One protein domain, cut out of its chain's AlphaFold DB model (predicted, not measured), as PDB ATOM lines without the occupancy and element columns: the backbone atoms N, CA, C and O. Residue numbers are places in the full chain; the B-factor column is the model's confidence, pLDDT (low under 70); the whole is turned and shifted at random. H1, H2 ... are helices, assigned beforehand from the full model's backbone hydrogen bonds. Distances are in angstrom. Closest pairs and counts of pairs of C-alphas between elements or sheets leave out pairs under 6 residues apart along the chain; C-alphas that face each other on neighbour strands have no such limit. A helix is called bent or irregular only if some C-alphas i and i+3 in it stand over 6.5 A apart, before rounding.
ATOM      1  N   GLY A   2      63.116  15.261  41.586       64.75
ATOM      2  CA  GLY A   2      62.768  16.007  40.357       64.75
ATOM      3  C   GLY A   2      61.485  15.546  39.645       64.75
ATOM      4  O   GLY A   2      60.666  16.376  39.262       64.75
ATOM      5  N   GLY A   3      61.239  14.231  39.569       65.44
ATOM      6  CA  GLY A   3      59.991  13.674  39.022       65.44
ATOM      7  C   GLY A   3      58.713  14.145  39.738       65.44
ATOM      8  O   GLY A   3      57.728  14.438  39.071       65.44
ATOM      9  N   PHE A   4      58.741  14.318  41.066       66.12
ATOM     10  CA  PHE A   4      57.608  14.856  41.836       66.12
ATOM     11  C   PHE A   4      57.373  16.341  41.530       66.12
ATOM     12  O   PHE A   4      56.247  16.747  41.266       66.12
ATOM     13  N   VAL A   5      58.434  17.153  41.482       68.50
ATOM     14  CA  VAL A   5      58.314  18.585  41.147       68.50
ATOM     15  C   VAL A   5      57.822  18.779  39.706       68.50
ATOM     16  O   VAL A   5      56.996  19.650  39.440       68.50
ATOM     17  N   ARG A   6      58.268  17.920  38.779       70.81
ATOM     18  CA  ARG A   6      57.764  17.831  37.399       70.81
ATOM     19  C   ARG A   6      56.290  17.413  37.354       70.81
ATOM     20  O   ARG A   6      55.531  18.055  36.635       70.81
ATOM     21  N   SER A   7      55.881  16.414  38.142       69.19
ATOM     22  CA  SER A   7      54.478  15.990  38.290       69.19
ATOM     23  C   SER A   7      53.600  17.137  38.797       69.19
ATOM     24  O   SER A   7      52.563  17.397  38.202       69.19
ATOM     25  N   LEU A   8      54.022  17.933  39.788       70.81
ATOM     26  CA  LEU A   8      53.244  19.096  40.247       70.81
ATOM     27  C   LEU A   8      52.942  20.135  39.143       70.81
ATOM     28  O   LEU A   8      52.015  20.928  39.311       70.81
ATOM     29  N   LEU A   9      53.695  20.141  38.038       73.06
ATOM     30  CA  LEU A   9      53.612  21.142  36.968       73.06
ATOM     31  C   LEU A   9      53.057  20.614  35.639       73.06
ATOM     32  O   LEU A   9      52.290  21.328  34.993       73.06
ATOM     33  N   LYS A  10      53.450  19.412  35.204       81.88
ATOM     34  CA  LYS A  10      53.009  18.835  33.925       81.88
ATOM     35  C   LYS A  10      51.631  18.168  34.069       81.88
ATOM     36  O   LYS A  10      51.261  17.692  35.142       81.88
ATOM     37  N   GLU A  11      50.864  18.182  32.982       85.88
ATOM     38  CA  GLU A  11      49.714  17.290  32.798       85.88
ATOM     39  C   GLU A  11      50.255  15.898  32.406       85.88
ATOM     40  O   GLU A  11      51.252  15.831  31.687       85.88
ATOM     41  N   ASP A  12      49.645  14.821  32.908       85.12
ATOM     42  CA  ASP A  12      50.045  13.425  32.667       85.12
ATOM     43  C   ASP A  12      48.796  12.527  32.636       85.12
ATOM     44  O   ASP A  12      48.034  12.460  33.612       85.12
ATOM     45  N   GLY A  13      48.575  11.836  31.518       80.31
ATOM     46  CA  GLY A  13      47.462  10.906  31.332       80.31
ATOM     47  C   GLY A  13      47.427   9.774  32.358       80.31
ATOM     48  O   GLY A  13      46.345   9.362  32.769       80.31
ATOM     49  N   THR A  14      48.577   9.335  32.872       81.31
ATOM     50  CA  THR A  14      48.687   8.329  33.941       81.31
ATOM     51  C   THR A  14      48.053   8.827  35.239       81.31
ATOM     52  O   THR A  14      47.310   8.100  35.902       81.31
ATOM     53  N   GLU A  15      48.309  10.083  35.613       77.81
ATOM     54  CA  GLU A  15      47.700  10.688  36.799       77.81
ATOM     55  C   GLU A  15      46.195  10.910  36.605       77.81
ATOM     56  O   GLU A  15      45.422  10.690  37.540       77.81
ATOM     57  N   VAL A  16      45.760  11.302  35.402       84.06
ATOM     58  CA  VAL A  16      44.332  11.460  35.080       84.06
ATOM     59  C   VAL A  16      43.606  10.119  35.115       84.06
ATOM     60  O   VAL A  16      42.590  10.015  35.799       84.06
ATOM     61  N   ALA A  17      44.139   9.085  34.465       80.81
ATOM     62  CA  ALA A  17      43.588   7.735  34.471       80.81
ATOM     63  C   ALA A  17      43.440   7.197  35.903       80.81
ATOM     64  O   ALA A  17      42.345   6.815  36.312       80.81
ATOM     65  N   ASN A  18      44.499   7.285  36.717       79.38
ATOM     66  CA  ASN A  18      44.453   6.912  38.134       79.38
ATOM     67  C   ASN A  18      43.413   7.722  38.926       79.38
ATOM     68  O   ASN A  18      42.699   7.170  39.766       79.38
ATOM     69  N   ARG A  19      43.282   9.027  38.658       78.69
ATOM     70  CA  ARG A  19      42.302   9.893  39.328       78.69
ATOM     71  C   ARG A  19      40.862   9.555  38.939       78.69
ATOM     72  O   ARG A  19      40.004   9.550  39.816       78.69
ATOM     73  N   VAL A  20      40.604   9.219  37.676       83.56
ATOM     74  CA  VAL A  20      39.292   8.783  37.166       83.56
ATOM     75  C   VAL A  20      38.926   7.396  37.702       83.56
ATOM     76  O   VAL A  20      37.841   7.228  38.259       83.56
ATOM     77  N   ASN A  21      39.854   6.438  37.641       80.75
ATOM     78  CA  ASN A  21      39.687   5.094  38.202       80.75
ATOM     79  C   ASN A  21      39.376   5.132  39.703       80.75
ATOM     80  O   ASN A  21      38.543   4.366  40.174       80.75
ATOM     81  N   TYR A  22      39.975   6.070  40.444       76.94
ATOM     82  CA  TYR A  22      39.657   6.301  41.853       76.94
ATOM     83  C   TYR A  22      38.296   6.995  42.054       76.94
ATOM     84  O   TYR A  22      37.469   6.534  42.840       76.94
ATOM     85  N   ARG A  23      38.036   8.097  41.332       78.69
ATOM     86  CA  ARG A  23      36.816   8.926  41.440       78.69
ATOM     87  C   ARG A  23      35.535   8.147  41.139       78.69
ATOM     88  O   ARG A  23      34.515   8.401  41.782       78.69
ATOM     89  N   PHE A  24      35.595   7.229  40.176       80.94
ATOM     90  CA  PHE A  24      34.461   6.441  39.696       80.94
ATOM     91  C   PHE A  24      34.645   4.933  39.936       80.94
ATOM     92  O   PHE A  24      34.003   4.129  39.265       80.94
ATOM     93  N   ALA A  25      35.467   4.537  40.919       77.25
ATOM     94  CA  ALA A  25      35.746   3.135  41.259       77.25
ATOM     95  C   ALA A  25      34.509   2.203  41.348       77.25
ATOM     96  O   ALA A  25      34.622   1.065  40.887       77.25
ATOM     97  N   PRO A  26      33.323   2.627  41.854       77.44
ATOM     98  CA  PRO A  26      32.113   1.796  41.825       77.44
ATOM     99  C   PRO A  26      31.694   1.343  40.416       77.44
ATOM    100  O   PRO A  26      31.258   0.208  40.245       77.44
ATOM    101  N   HIS A  27      31.893   2.198  39.408       80.44
ATOM    102  CA  HIS A  27      31.558   1.950  38.000       80.44
ATOM    103  C   HIS A  27      32.681   1.240  37.221       80.44
ATOM    104  O   HIS A  27      32.505   0.936  36.047       80.44
ATOM    105  N   LYS A  28      33.835   0.979  37.857       80.88
ATOM    106  CA  LYS A  28      34.995   0.255  37.291       80.88
ATOM    107  C   LYS A  28      35.402   0.713  35.870       80.88
ATOM    108  O   LYS A  28      35.463  -0.117  34.965       80.88
ATOM    109  N   PRO A  29      35.697   2.010  35.648       80.44
ATOM    110  CA  PRO A  29      35.951   2.536  34.304       80.44
ATOM    111  C   PRO A  29      37.248   2.036  33.656       80.44
ATOM    112  O   PRO A  29      37.370   2.127  32.442       80.44
ATOM    113  N   ASN A  30      38.200   1.507  34.438       85.81
ATOM    114  CA  ASN A  30      39.427   0.850  33.963       85.81
ATOM    115  C   ASN A  30      40.231   1.659  32.921       85.81
ATOM    116  O   ASN A  30      40.837   1.089  32.016       85.81
ATOM    117  N   VAL A  31      40.247   2.986  33.070       87.44
ATOM    118  CA  VAL A  31      40.897   3.932  32.159       87.44
ATOM    119  C   VAL A  31      42.402   3.677  32.124       87.44
ATOM    120  O   VAL A  31      43.041   3.618  33.180       87.44
ATOM    121  N   THR A  32      42.973   3.551  30.927       89.69
ATOM    122  CA  THR A  32      44.421   3.389  30.715       89.69
ATOM    123  C   THR A  32      45.141   4.749  30.645       89.69
ATOM    124  O   THR A  32      44.487   5.774  30.430       89.69
ATOM    125  N   PRO A  33      46.479   4.822  30.796       88.50
ATOM    126  CA  PRO A  33      47.222   6.085  30.686       88.50
ATOM    127  C   PRO A  33      46.999   6.823  29.354       88.50
ATOM    128  O   PRO A  33      46.881   8.048  29.334       88.50
ATOM    129  N   GLU A  34      46.862   6.087  28.250       90.38
ATOM    130  CA  GLU A  34      46.637   6.614  26.896       90.38
ATOM    131  C   GLU A  34      45.227   7.213  26.751       90.38
ATOM    132  O   GLU A  34      45.030   8.277  26.155       90.38
ATOM    133  N   GLN A  35      44.232   6.567  27.365       90.69
ATOM    134  CA  GLN A  35      42.877   7.106  27.493       90.69
ATOM    135  C   GLN A  35      42.859   8.337  28.418       90.69
ATOM    136  O   GLN A  35      42.116   9.287  28.178       90.69
ATOM    137  N   GLY A  36      43.736   8.381  29.424       89.94
ATOM    138  CA  GLY A  36      43.977   9.556  30.262       89.94
ATOM    139  C   GLY A  36      44.533  10.763  29.493       89.94
ATOM    140  O   GLY A  36      44.041  11.875  29.687       89.94
ATOM    141  N   GLU A  37      45.491  10.567  28.578       92.31
ATOM    142  CA  GLU A  37      45.932  11.634  27.656       92.31
ATOM    143  C   GLU A  37      44.821  12.040  26.681       92.31
ATOM    144  O   GLU A  37      44.640  13.225  26.405       92.31
ATOM    145  N   THR A  38      44.008  11.085  26.219       91.94
ATOM    146  CA  THR A  38      42.833  11.376  25.379       91.94
ATOM    147  C   THR A  38      41.854  12.306  26.111       91.94
ATOM    148  O   THR A  38      41.408  13.304  25.548       91.94
ATOM    149  N   LEU A  39      41.585  12.058  27.400       91.94
ATOM    150  CA  LEU A  39      40.769  12.943  28.244       91.94
ATOM    151  C   LEU A  39      41.411  14.324  28.473       91.94
ATOM    152  O   LEU A  39      40.697  15.329  28.537       91.94
ATOM    153  N   LEU A  40      42.741  14.405  28.590       92.44
ATOM    154  CA  LEU A  40      43.452  15.685  28.676       92.44
ATOM    155  C   LEU A  40      43.317  16.495  27.385       92.44
ATOM    156  O   LEU A  40      43.028  17.690  27.456       92.44
ATOM    157  N   GLU A  41      43.474  15.860  26.228       93.06
ATOM    158  CA  GLU A  41      43.383  16.520  24.926       93.06
ATOM    159  C   GLU A  41      41.958  17.014  24.632       93.06
ATOM    160  O   GLU A  41      41.766  18.193  24.327       93.06
ATOM    161  N   ILE A  42      40.945  16.183  24.891       91.62
ATOM    162  CA  ILE A  42      39.530  16.589  24.898       91.62
ATOM    163  C   ILE A  42      39.324  17.803  25.821       91.62
ATOM    164  O   ILE A  42      38.718  18.802  25.436       91.62
ATOM    165  N   SER A  43      39.900  17.791  27.028       91.06
ATOM    166  CA  SER A  43      39.809  18.928  27.952       91.06
ATOM    167  C   SER A  43      40.482  20.205  27.425       91.06
ATOM    168  O   SER A  43      40.000  21.303  27.724       91.06
ATOM    169  N   ARG A  44      41.579  20.101  26.661       91.69
ATOM    170  CA  ARG A  44      42.251  21.247  26.017       91.69
ATOM    171  C   ARG A  44      41.375  21.840  24.912       91.69
ATOM    172  O   ARG A  44      41.217  23.058  24.878       91.69
ATOM    173  N   GLN A  45      40.752  20.999  24.087       91.12
ATOM    174  CA  GLN A  45      39.889  21.411  22.973       91.12
ATOM    175  C   GLN A  45      38.542  21.996  23.445       91.12
ATOM    176  O   GLN A  45      38.082  23.001  22.907       91.12
ATOM    177  N   LEU A  46      37.955  21.466  24.524       89.94
ATOM    178  CA  LEU A  46      36.721  21.998  25.124       89.94
ATOM    179  C   LEU A  46      36.914  23.323  25.896       89.94
ATOM    180  O   LEU A  46      35.935  24.028  26.157       89.94
ATOM    181  N   GLU A  47      38.139  23.673  26.307       88.31
ATOM    182  CA  GLU A  47      38.430  24.890  27.087       88.31
ATOM    183  C   GLU A  47      38.101  26.206  26.333       88.31
ATOM    184  O   GLU A  47      37.382  27.034  26.908       88.31
ATOM    185  N   PRO A  48      38.522  26.427  25.065       90.25
ATOM    186  CA  PRO A  48      38.119  27.602  24.285       90.25
ATOM    187  C   PRO A  48      36.625  27.608  23.924       90.25
ATOM    188  O   PRO A  48      35.986  28.650  24.074       90.25
ATOM    189  N   LEU A  49      36.048  26.464  23.533       89.50
ATOM    190  CA  LEU A  49      34.627  26.347  23.164       89.50
ATOM    191  C   LEU A  49      33.710  26.769  24.320       89.50
ATOM    192  O   LEU A  49      32.817  27.606  24.169       89.50
ATOM    193  N   ARG A  50      34.002  26.284  25.533       86.00
ATOM    194  CA  ARG A  50      33.296  26.695  26.755       86.00
ATOM    195  C   ARG A  50      33.502  28.171  27.094       86.00
ATOM    196  O   ARG A  50      32.570  28.803  27.594       86.00
ATOM    197  N   ALA A  51      34.676  28.742  26.819       86.12
ATOM    198  CA  ALA A  51      34.924  30.170  27.012       86.12
ATOM    199  C   ALA A  51      34.137  31.043  26.012       86.12
ATOM    200  O   ALA A  51      33.666  32.120  26.391       86.12
ATOM    201  N   GLU A  52      33.942  30.583  24.772       86.38
ATOM    202  CA  GLU A  52      33.074  31.231  23.781       86.38
ATOM    203  C   GLU A  52      31.593  31.119  24.186       86.38
ATOM    204  O   GLU A  52      30.928  32.148  24.342       86.38
ATOM    205  N   LYS A  53      31.103  29.907  24.493       85.31
ATOM    206  CA  LYS A  53      29.734  29.660  24.986       85.31
ATOM    207  C   LYS A  53      29.395  30.532  26.199       85.31
ATOM    208  O   LYS A  53      28.381  31.232  26.208       85.31
ATOM    209  N   ALA A  54      30.277  30.571  27.202       84.19
ATOM    210  CA  ALA A  54      30.103  31.404  28.391       84.19
ATOM    211  C   ALA A  54      30.106  32.912  28.072       84.19
ATOM    212  O   ALA A  54      29.344  33.668  28.680       84.19
ATOM    213  N   ARG A  55      30.920  33.363  27.106       83.69
ATOM    214  CA  ARG A  55      30.930  34.759  26.637       83.69
ATOM    215  C   ARG A  55      29.596  35.129  25.985       83.69
ATOM    216  O   ARG A  55      29.030  36.155  26.351       83.69
ATOM    217  N   ILE A  56      29.077  34.296  25.079       82.88
ATOM    218  CA  ILE A  56      27.800  34.541  24.386       82.88
ATOM    219  C   ILE A  56      26.636  34.557  25.390       82.88
ATOM    220  O   ILE A  56      25.829  35.487  25.381       82.88
ATOM    221  N   ILE A  57      26.578  33.586  26.311       81.44
ATOM    222  CA  ILE A  57      25.522  33.496  27.337       81.44
ATOM    223  C   ILE A  57      25.528  34.711  28.279       81.44
ATOM    224  O   ILE A  57      24.457  35.196  28.652       81.44
ATOM    225  N   LYS A  58      26.709  35.232  28.650       79.56
ATOM    226  CA  LYS A  58      26.844  36.374  29.572       79.56
ATOM    227  C   LYS A  58      26.295  37.687  28.999       79.56
ATOM    228  O   LYS A  58      25.841  38.536  29.765       79.56
ATOM    229  N   PHE A  59      26.302  37.867  27.677       76.62
ATOM    230  CA  PHE A  59      25.739  39.054  27.028       76.62
ATOM    231  C   PHE A  59      24.288  38.807  26.592       76.62
ATOM    232  O   PHE A  59      24.008  38.422  25.459       76.62
ATOM    233  N   SER A  60      23.342  39.093  27.491       58.19
ATOM    234  CA  SER A  60      21.899  38.860  27.293       58.19
ATOM    235  C   SER A  60      21.323  39.435  25.988       58.19
ATOM    236  O   SER A  60      20.505  38.780  25.352       58.19
ATOM    237  N   ARG A  61      21.789  40.616  25.548       59.53
ATOM    238  CA  ARG A  61      21.399  41.248  24.267       59.53
ATOM    239  C   ARG A  61      21.948  40.552  23.014       59.53
ATOM    240  O   ARG A  61      21.436  40.790  21.926       59.53
ATOM    241  N   VAL A  62      22.995  39.737  23.151       60.31
ATOM    242  CA  VAL A  62      23.573  38.946  22.053       60.31
ATOM    243  C   VAL A  62      22.833  37.613  21.943       60.31
ATOM    244  O   VAL A  62      22.408  37.256  20.853       60.31
ATOM    245  N   ARG A  63      22.568  36.933  23.070       56.62
ATOM    246  CA  ARG A  63      21.854  35.636  23.136       56.62
ATOM    247  C   ARG A  63      20.477  35.613  22.439       56.62
ATOM    248  O   ARG A  63      20.018  34.548  22.032       56.62
ATOM    249  N   THR A  64      19.800  36.753  22.300       61.88
ATOM    250  CA  THR A  64      18.503  36.863  21.601       61.88
ATOM    251  C   THR A  64      18.618  37.061  20.084       61.88
ATOM    252  O   THR A  64      17.598  37.119  19.407       61.88
ATOM    253  N   GLN A  65      19.827  37.187  19.530       76.06
ATOM    254  CA  GLN A  65      20.046  37.305  18.088       76.06
ATOM    255  C   GLN A  65      20.149  35.916  17.449       76.06
ATOM    256  O   GLN A  65      20.920  35.081  17.922       76.06
ATOM    257  N   ALA A  66      19.459  35.686  16.328       77.75
ATOM    258  CA  ALA A  66      19.472  34.396  15.627       77.75
ATOM    259  C   ALA A  66      20.897  33.898  15.301       77.75
ATOM    260  O   ALA A  66      21.202  32.728  15.499       77.75
ATOM    261  N   ARG A  67      21.812  34.800  14.912       78.75
ATOM    262  CA  ARG A  67      23.229  34.475  14.655       78.75
ATOM    263  C   ARG A  67      23.976  33.959  15.894       78.75
ATOM    264  O   ARG A  67      24.869  33.132  15.761       78.75
ATOM    265  N   ALA A  68      23.625  34.436  17.088       77.06
ATOM    266  CA  ALA A  68      24.216  33.959  18.336       77.06
ATOM    267  C   ALA A  68      23.594  32.636  18.803       77.06
ATOM    268  O   ALA A  68      24.263  31.861  19.473       77.06
ATOM    269  N   GLN A  69      22.334  32.373  18.449       80.81
ATOM    270  CA  GLN A  69      21.675  31.091  18.711       80.81
ATOM    271  C   GLN A  69      22.203  29.998  17.776       80.81
ATOM    272  O   GLN A  69      22.515  28.919  18.261       80.81
ATOM    273  N   ALA A  70      22.416  30.317  16.495       85.06
ATOM    274  CA  ALA A  70      23.145  29.459  15.562       85.06
ATOM    275  C   ALA A  70      24.549  29.136  16.096       85.06
ATOM    276  O   ALA A  70      24.830  27.977  16.357       85.06
ATOM    277  N   ARG A  71      25.371  30.148  16.431       87.12
ATOM    278  CA  ARG A  71      26.717  29.893  16.983       87.12
ATOM    279  C   ARG A  71      26.709  29.116  18.307       87.12
ATOM    280  O   ARG A  71      27.665  28.410  18.587       87.12
ATOM    281  N   LEU A  72      25.657  29.218  19.125       86.69
ATOM    282  CA  LEU A  72      25.510  28.375  20.319       86.69
ATOM    283  C   LEU A  72      25.181  26.913  19.984       86.69
ATOM    284  O   LEU A  72      25.638  26.046  20.717       86.69
ATOM    285  N   ALA A  73      24.426  26.648  18.915       86.62
ATOM    286  CA  ALA A  73      24.211  25.293  18.410       86.62
ATOM    287  C   ALA A  73      25.495  24.735  17.777       86.62
ATOM    288  O   ALA A  73      25.927  23.661  18.178       86.62
ATOM    289  N   ASP A  74      26.173  25.511  16.916       90.31
ATOM    290  CA  ASP A  74      27.464  25.135  16.317       90.31
ATOM    291  C   ASP A  74      28.485  24.724  17.399       90.31
ATOM    292  O   ASP A  74      29.160  23.709  17.270       90.31
ATOM    293  N   ILE A  75      28.584  25.494  18.494       88.50
ATOM    294  CA  ILE A  75      29.492  25.191  19.615       88.50
ATOM    295  C   ILE A  75      29.071  23.921  20.369       88.50
ATOM    296  O   ILE A  75      29.934  23.221  20.892       88.50
ATOM    297  N   ASP A  76      27.779  23.615  20.453       88.88
ATOM    298  CA  ASP A  76      27.298  22.431  21.168       88.88
ATOM    299  C   ASP A  76      27.488  21.153  20.333       88.88
ATOM    300  O   ASP A  76      27.904  20.133  20.885       88.88
ATOM    301  N   ASP A  77      27.347  21.244  19.007       90.62
ATOM    302  CA  ASP A  77      27.748  20.194  18.065       90.62
ATOM    303  C   ASP A  77      29.286  20.014  18.036       90.62
ATOM    304  O   ASP A  77      29.777  18.883  18.069       90.62
ATOM    305  N   GLU A  78      30.071  21.104  18.058       90.94
ATOM    306  CA  GLU A  78      31.541  21.065  18.211       90.94
ATOM    307  C   GLU A  78      31.952  20.382  19.534       90.94
ATOM    308  O   GLU A  78      32.894  19.587  19.555       90.94
ATOM    309  N   ILE A  79      31.238  20.649  20.636       89.38
ATOM    310  CA  ILE A  79      31.486  20.032  21.949       89.38
ATOM    311  C   ILE A  79      31.200  18.524  21.922       89.38
ATOM    312  O   ILE A  79      32.048  17.754  22.376       89.38
ATOM    313  N   GLU A  80      30.060  18.076  21.386       88.81
ATOM    314  CA  GLU A  80      29.761  16.638  21.316       88.81
ATOM    315  C   GLU A  80      30.654  15.894  20.309       88.81
ATOM    316  O   GLU A  80      31.045  14.754  20.566       88.81
ATOM    317  N   HIS A  81      31.089  16.542  19.223       90.62
ATOM    318  CA  HIS A  81      32.091  15.965  18.321       90.62
ATOM    319  C   HIS A  81      33.436  15.730  19.029       90.62
ATOM    320  O   HIS A  81      34.004  14.641  18.934       90.62
ATOM    321  N   VAL A  82      33.917  16.711  19.802       90.56
ATOM    322  CA  VAL A  82      35.143  16.584  20.614       90.56
ATOM    323  C   VAL A  82      34.982  15.542  21.736       90.56
ATOM    324  O   VAL A  82      35.962  14.913  22.133       90.56
ATOM    325  N   ARG A  83      33.759  15.294  22.222       89.69
ATOM    326  CA  ARG A  83      33.452  14.248  23.218       89.69
ATOM    327  C   ARG A  83      33.411  12.830  22.659       89.69
ATOM    328  O   ARG A  83      33.629  11.897  23.427       89.69
ATOM    329  N   ALA A  84      33.145  12.643  21.367       87.31
ATOM    330  CA  ALA A  84      32.891  11.329  20.769       87.31
ATOM    331  C   ALA A  84      33.924  10.214  21.092       87.31
ATOM    332  O   ALA A  84      33.505   9.067  21.260       87.31
ATOM    333  N   PRO A  85      35.245  10.472  21.250       88.75
ATOM    334  CA  PRO A  85      36.193   9.417  21.622       88.75
ATOM    335  C   PRO A  85      35.926   8.796  23.005       88.75
ATOM    336  O   PRO A  85      36.272   7.635  23.222       88.75
ATOM    337  N   MET A  86      35.289   9.525  23.929       86.56
ATOM    338  CA  MET A  86      34.963   9.046  25.282       86.56
ATOM    339  C   MET A  86      34.018   7.839  25.270       86.56
ATOM    340  O   MET A  86      34.174   6.926  26.082       86.56
ATOM    341  N   ASP A  87      33.087   7.790  24.314       84.75
ATOM    342  CA  ASP A  87      32.093   6.714  24.191       84.75
ATOM    343  C   ASP A  87      32.709   5.354  23.802       84.75
ATOM    344  O   ASP A  87      32.025   4.331  23.842       84.75
ATOM    345  N   SER A  88      33.999   5.322  23.439       83.81
ATOM    346  CA  SER A  88      34.720   4.092  23.085       83.81
ATOM    347  C   SER A  88      35.331   3.342  24.278       83.81
ATOM    348  O   SER A  88      35.682   2.173  24.124       83.81
ATOM    349  N   PHE A  89      35.458   3.978  25.453       84.62
ATOM    350  CA  PHE A  89      36.109   3.368  26.624       84.62
ATOM    351  C   PHE A  89      35.443   3.633  27.984       84.62
ATOM    352  O   PHE A  89      35.812   2.982  28.960       84.62
ATOM    353  N   LEU A  90      34.471   4.545  28.090       84.19
ATOM    354  CA  LEU A  90      33.805   4.844  29.365       84.19
ATOM    355  C   LEU A  90      32.484   4.068  29.548       84.19
ATOM    356  O   LEU A  90      31.689   3.983  28.610       84.19
ATOM    357  N   PRO A  91      32.206   3.542  30.760       85.25
ATOM    358  CA  PRO A  91      30.883   3.038  31.132       85.25
ATOM    359  C   PRO A  91      29.794   4.105  30.950       85.25
ATOM    360  O   PRO A  91      30.006   5.278  31.268       85.25
ATOM    361  N   ARG A  92      28.607   3.696  30.483       80.81
ATOM    362  CA  ARG A  92      27.464   4.598  30.208       80.81
ATOM    363  C   ARG A  92      26.862   5.214  31.471       80.81
ATOM    364  O   ARG A  92      26.097   6.168  31.393       80.81
ATOM    365  N   GLU A  93      27.198   4.643  32.617       83.25
ATOM    366  CA  GLU A  93      26.789   5.038  33.956       83.25
ATOM    367  C   GLU A  93      27.562   6.275  34.463       83.25
ATOM    368  O   GLU A  93      27.183   6.865  35.473       83.25
ATOM    369  N   ILE A  94      28.640   6.684  33.778       83.38
ATOM    370  CA  ILE A  94      29.447   7.858  34.131       83.38
ATOM    371  C   ILE A  94      29.009   9.073  33.304       83.38
ATOM    372  O   ILE A  94      29.137   9.093  32.082       83.38
ATOM    373  N   ASP A  95      28.566  10.128  33.990       85.50
ATOM    374  CA  ASP A  95      28.268  11.422  33.370       85.50
ATOM    375  C   ASP A  95      29.544  12.076  32.795       85.50
ATOM    376  O   ASP A  95      30.532  12.314  33.506       85.50
ATOM    377  N   LYS A  96      29.498  12.401  31.495       84.44
ATOM    378  CA  LYS A  96      30.566  13.084  30.753       84.44
ATOM    379  C   LYS A  96      30.918  14.446  31.360       84.44
ATOM    380  O   LYS A  96      32.100  14.778  31.453       84.44
ATOM    381  N   ASP A  97      29.932  15.236  31.794       82.75
ATOM    382  CA  ASP A  97      30.181  16.564  32.371       82.75
ATOM    383  C   ASP A  97      30.854  16.467  33.749       82.75
ATOM    384  O   ASP A  97      31.723  17.289  34.068       82.75
ATOM    385  N   ASP A  98      30.520  15.445  34.546       82.88
ATOM    386  CA  ASP A  98      31.115  15.220  35.868       82.88
ATOM    387  C   ASP A  98      32.570  14.725  35.748       82.88
ATOM    388  O   ASP A  98      33.461  15.245  36.432       82.88
ATOM    389  N   LEU A  99      32.843  13.820  34.795       86.94
ATOM    390  CA  LEU A  99      34.197  13.394  34.418       86.94
ATOM    391  C   LEU A  99      35.056  14.572  33.938       86.94
ATOM    392  O   LEU A  99      36.165  14.794  34.432       86.94
ATOM    393  N   GLU A 100      34.549  15.373  33.003       86.69
ATOM    394  CA  GLU A 100      35.261  16.550  32.502       86.69
ATOM    395  C   GLU A 100      35.449  17.626  33.574       86.69
ATOM    396  O   GLU A 100      36.433  18.370  33.526       86.69
ATOM    397  N   SER A 101      34.541  17.725  34.553       85.25
ATOM    398  CA  SER A 101      34.732  18.591  35.720       85.25
ATOM    399  C   SER A 101      35.981  18.193  36.509       85.25
ATOM    400  O   SER A 101      36.715  19.065  36.985       85.25
ATOM    401  N   GLU A 102      36.258  16.891  36.585       84.62
ATOM    402  CA  GLU A 102      37.367  16.325  37.337       84.62
ATOM    403  C   GLU A 102      38.699  16.474  36.583       84.62
ATOM    404  O   GLU A 102      39.690  16.923  37.168       84.62
ATOM    405  N   VAL A 103      38.713  16.229  35.266       88.38
ATOM    406  CA  VAL A 103      39.873  16.519  34.397       88.38
ATOM    407  C   VAL A 103      40.186  18.023  34.395       88.38
ATOM    408  O   VAL A 103      41.338  18.432  34.556       88.38
ATOM    409  N   ARG A 104      39.160  18.880  34.309       86.56
ATOM    410  CA  ARG A 104      39.309  20.343  34.388       86.56
ATOM    411  C   ARG A 104      39.875  20.790  35.738       86.56
ATOM    412  O   ARG A 104      40.751  21.651  35.756       86.56
ATOM    413  N   ARG A 105      39.425  20.199  36.853       82.81
ATOM    414  CA  ARG A 105      39.947  20.478  38.207       82.81
ATOM    415  C   ARG A 105      41.429  20.111  38.322       82.81
ATOM    416  O   ARG A 105      42.216  20.912  38.818       82.81
ATOM    417  N   TYR A 106      41.816  18.946  37.799       85.00
ATOM    418  CA  TYR A 106      43.212  18.507  37.720       85.00
ATOM    419  C   TYR A 106      44.083  19.515  36.947       85.00
ATOM    420  O   TYR A 106      45.062  20.030  37.489       85.00
ATOM    421  N   ARG A 107      43.682  19.887  35.723       86.56
ATOM    422  CA  ARG A 107      44.419  20.858  34.891       86.56
ATOM    423  C   ARG A 107      44.489  22.247  35.537       86.56
ATOM    424  O   ARG A 107      45.523  22.912  35.473       86.56
ATOM    425  N   GLN A 108      43.428  22.686  36.217       83.50
ATOM    426  CA  GLN A 108      43.429  23.939  36.980       83.50
ATOM    427  C   GLN A 108      44.426  23.919  38.150       83.50
ATOM    428  O   GLN A 108      45.101  24.927  38.359       83.50
ATOM    429  N   GLN A 109      44.593  22.789  38.848       75.12
ATOM    430  CA  GLN A 109      45.608  22.652  39.900       75.12
ATOM    431  C   GLN A 109      47.031  22.804  39.338       75.12
ATOM    432  O   GLN A 109      47.811  23.578  39.889       75.12
ATOM    433  N   LYS A 110      47.359  22.156  38.207       82.31
ATOM    434  CA  LYS A 110      48.667  22.330  37.535       82.31
ATOM    435  C   LYS A 110      48.920  23.798  37.170       82.31
ATOM    436  O   LYS A 110      49.967  24.357  37.494       82.31
ATOM    437  N   LYS A 111      47.919  24.461  36.573       80.44
ATOM    438  CA  LYS A 111      47.982  25.891  36.218       80.44
ATOM    439  C   LYS A 111      48.147  26.805  37.446       80.44
ATOM    440  O   LYS A 111      48.804  27.831  37.332       80.44
ATOM    441  N   HIS A 112      47.571  26.465  38.601       71.75
ATOM    442  CA  HIS A 112      47.712  27.211  39.864       71.75
ATOM    443  C   HIS A 112      49.079  26.994  40.536       71.75
ATOM    444  O   HIS A 112      49.680  27.946  41.037       71.75
ATOM    445  N   ASN A 113      49.628  25.780  40.462       69.94
ATOM    446  CA  ASN A 113      50.962  25.462  40.979       69.94
ATOM    447  C   ASN A 113      52.074  26.305  40.311       69.94
ATOM    448  O   ASN A 113      53.070  26.637  40.953       69.94
ATOM    449  N   ASN A 114      51.889  26.690  39.041       72.31
ATOM    450  CA  ASN A 114      52.854  27.460  38.246       72.31
ATOM    451  C   ASN A 114      52.629  28.992  38.235       72.31
ATOM    452  O   ASN A 114      53.249  29.695  37.440       72.31
ATOM    453  N   LYS A 115      51.711  29.531  39.046       70.75
ATOM    454  CA  LYS A 115      51.463  30.983  39.122       70.75
ATOM    455  C   LYS A 115      52.271  31.656  40.235       70.75
ATOM    456  O   LYS A 115      52.651  31.021  41.218       70.75
TER     457      LYS A 115
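What this domain is: This is residues 2 to 115 of the 778 residues of an uncharacterized protein of Pseudomonas sp. Leaf127 (UniProt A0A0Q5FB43). Two long helices, the bent H3 and the kinked H5, run side by side in opposite ways as a long arm, with the short H4 at its far end. At the other end, H2 and H6 cross H3a, the first arm of H3, and touch each other, while the short H1 touches no helix. The printed part has 114 residues with six named helices, H1 to H6 in order along the chain, and no named strand; the class is all helix, and the helix packing is mostly crossed. The whole is flat, spanning 50 by 37 by 19 A, and only just loose, close to compact, with a radius of gyration of the C-alphas of 16.2 A.

How they stand to each other: The hub is H3, residues 33 to 58, touching four other helices. By its hydrogen bonds it was assigned as one helix, but it is bent: C-alphas 45 and 48 are 6.6 A apart, and its arms H3a, residues 33 to 45, and H3b, residues 48 to 58, stand at a steep tilt of 40 degrees. H5, residues 66 to 88, touches H3b, opposite ways at a steep tilt of 36 degrees, only just beyond shallow; their closest C-alphas, of Leu 49 and Ile 75, are 6.3 A apart. With residues 82 to 86 alone H5 also touches H3a, opposite ways at a shallow tilt of 5 degrees, closest at the C-alphas of Ile 42 and Val 82, 6.1 A. H5 has a kink of 31 degrees near residue 82 and is irregular, with C-alphas 82 and 85 lying 7.3 A apart. H2, residues 13 to 23, touches H3a about perpendicular, at 85 degrees, with the closest C-alphas, of Gly 13 and Gly 36, 3.9 A apart. H6, residues 96 to 113, touches H3a about perpendicular, at 84 degrees; their closest C-alphas, of Ser 43 and Arg 104, are 6.6 A apart. H2 and H6 touch at a steep tilt of 55 degrees, opposite ways, closest at the C-alphas of Val 16 and Val 103, 6.8 A. H4, residues 60 to 63, and H3b only just touch, only at the corner, with 3 pairs of C-alphas within 8 A; the closest are those of Ile 57 and Arg 63, 6.0 A. H1, residues 2 to 7, is apart from H2. Each O i to N i+4 pair is within hydrogen-bond range in H1, H2, H3a, H3b and H6, against 15 of 19 in H5; H4 is too short for such a pair.

Where its parts are: H3a is 18.7 A long from C-alpha 33 at (47.222, 6.085, 30.686), and H3b is 15.2 A long. H5 is 34.7 A long, from C-alpha 66 at (19.472, 34.396, 15.627). H6 is 26.0 A long and ends with C-alpha 113 at (50.962, 25.462, 40.979). H2 measures 14.8 A, H1 8.5 A and H4 5.3 A.

The domain as a whole: The C-alphas of Gly 2 and Ala 66, the two farthest apart, are 53.1 A from each other. The printed part has no cut, and no link is long. The mean pLDDT of the printed part is 82.3; residues 2 to 5, 7, 60 to 64 and 113 are under 70.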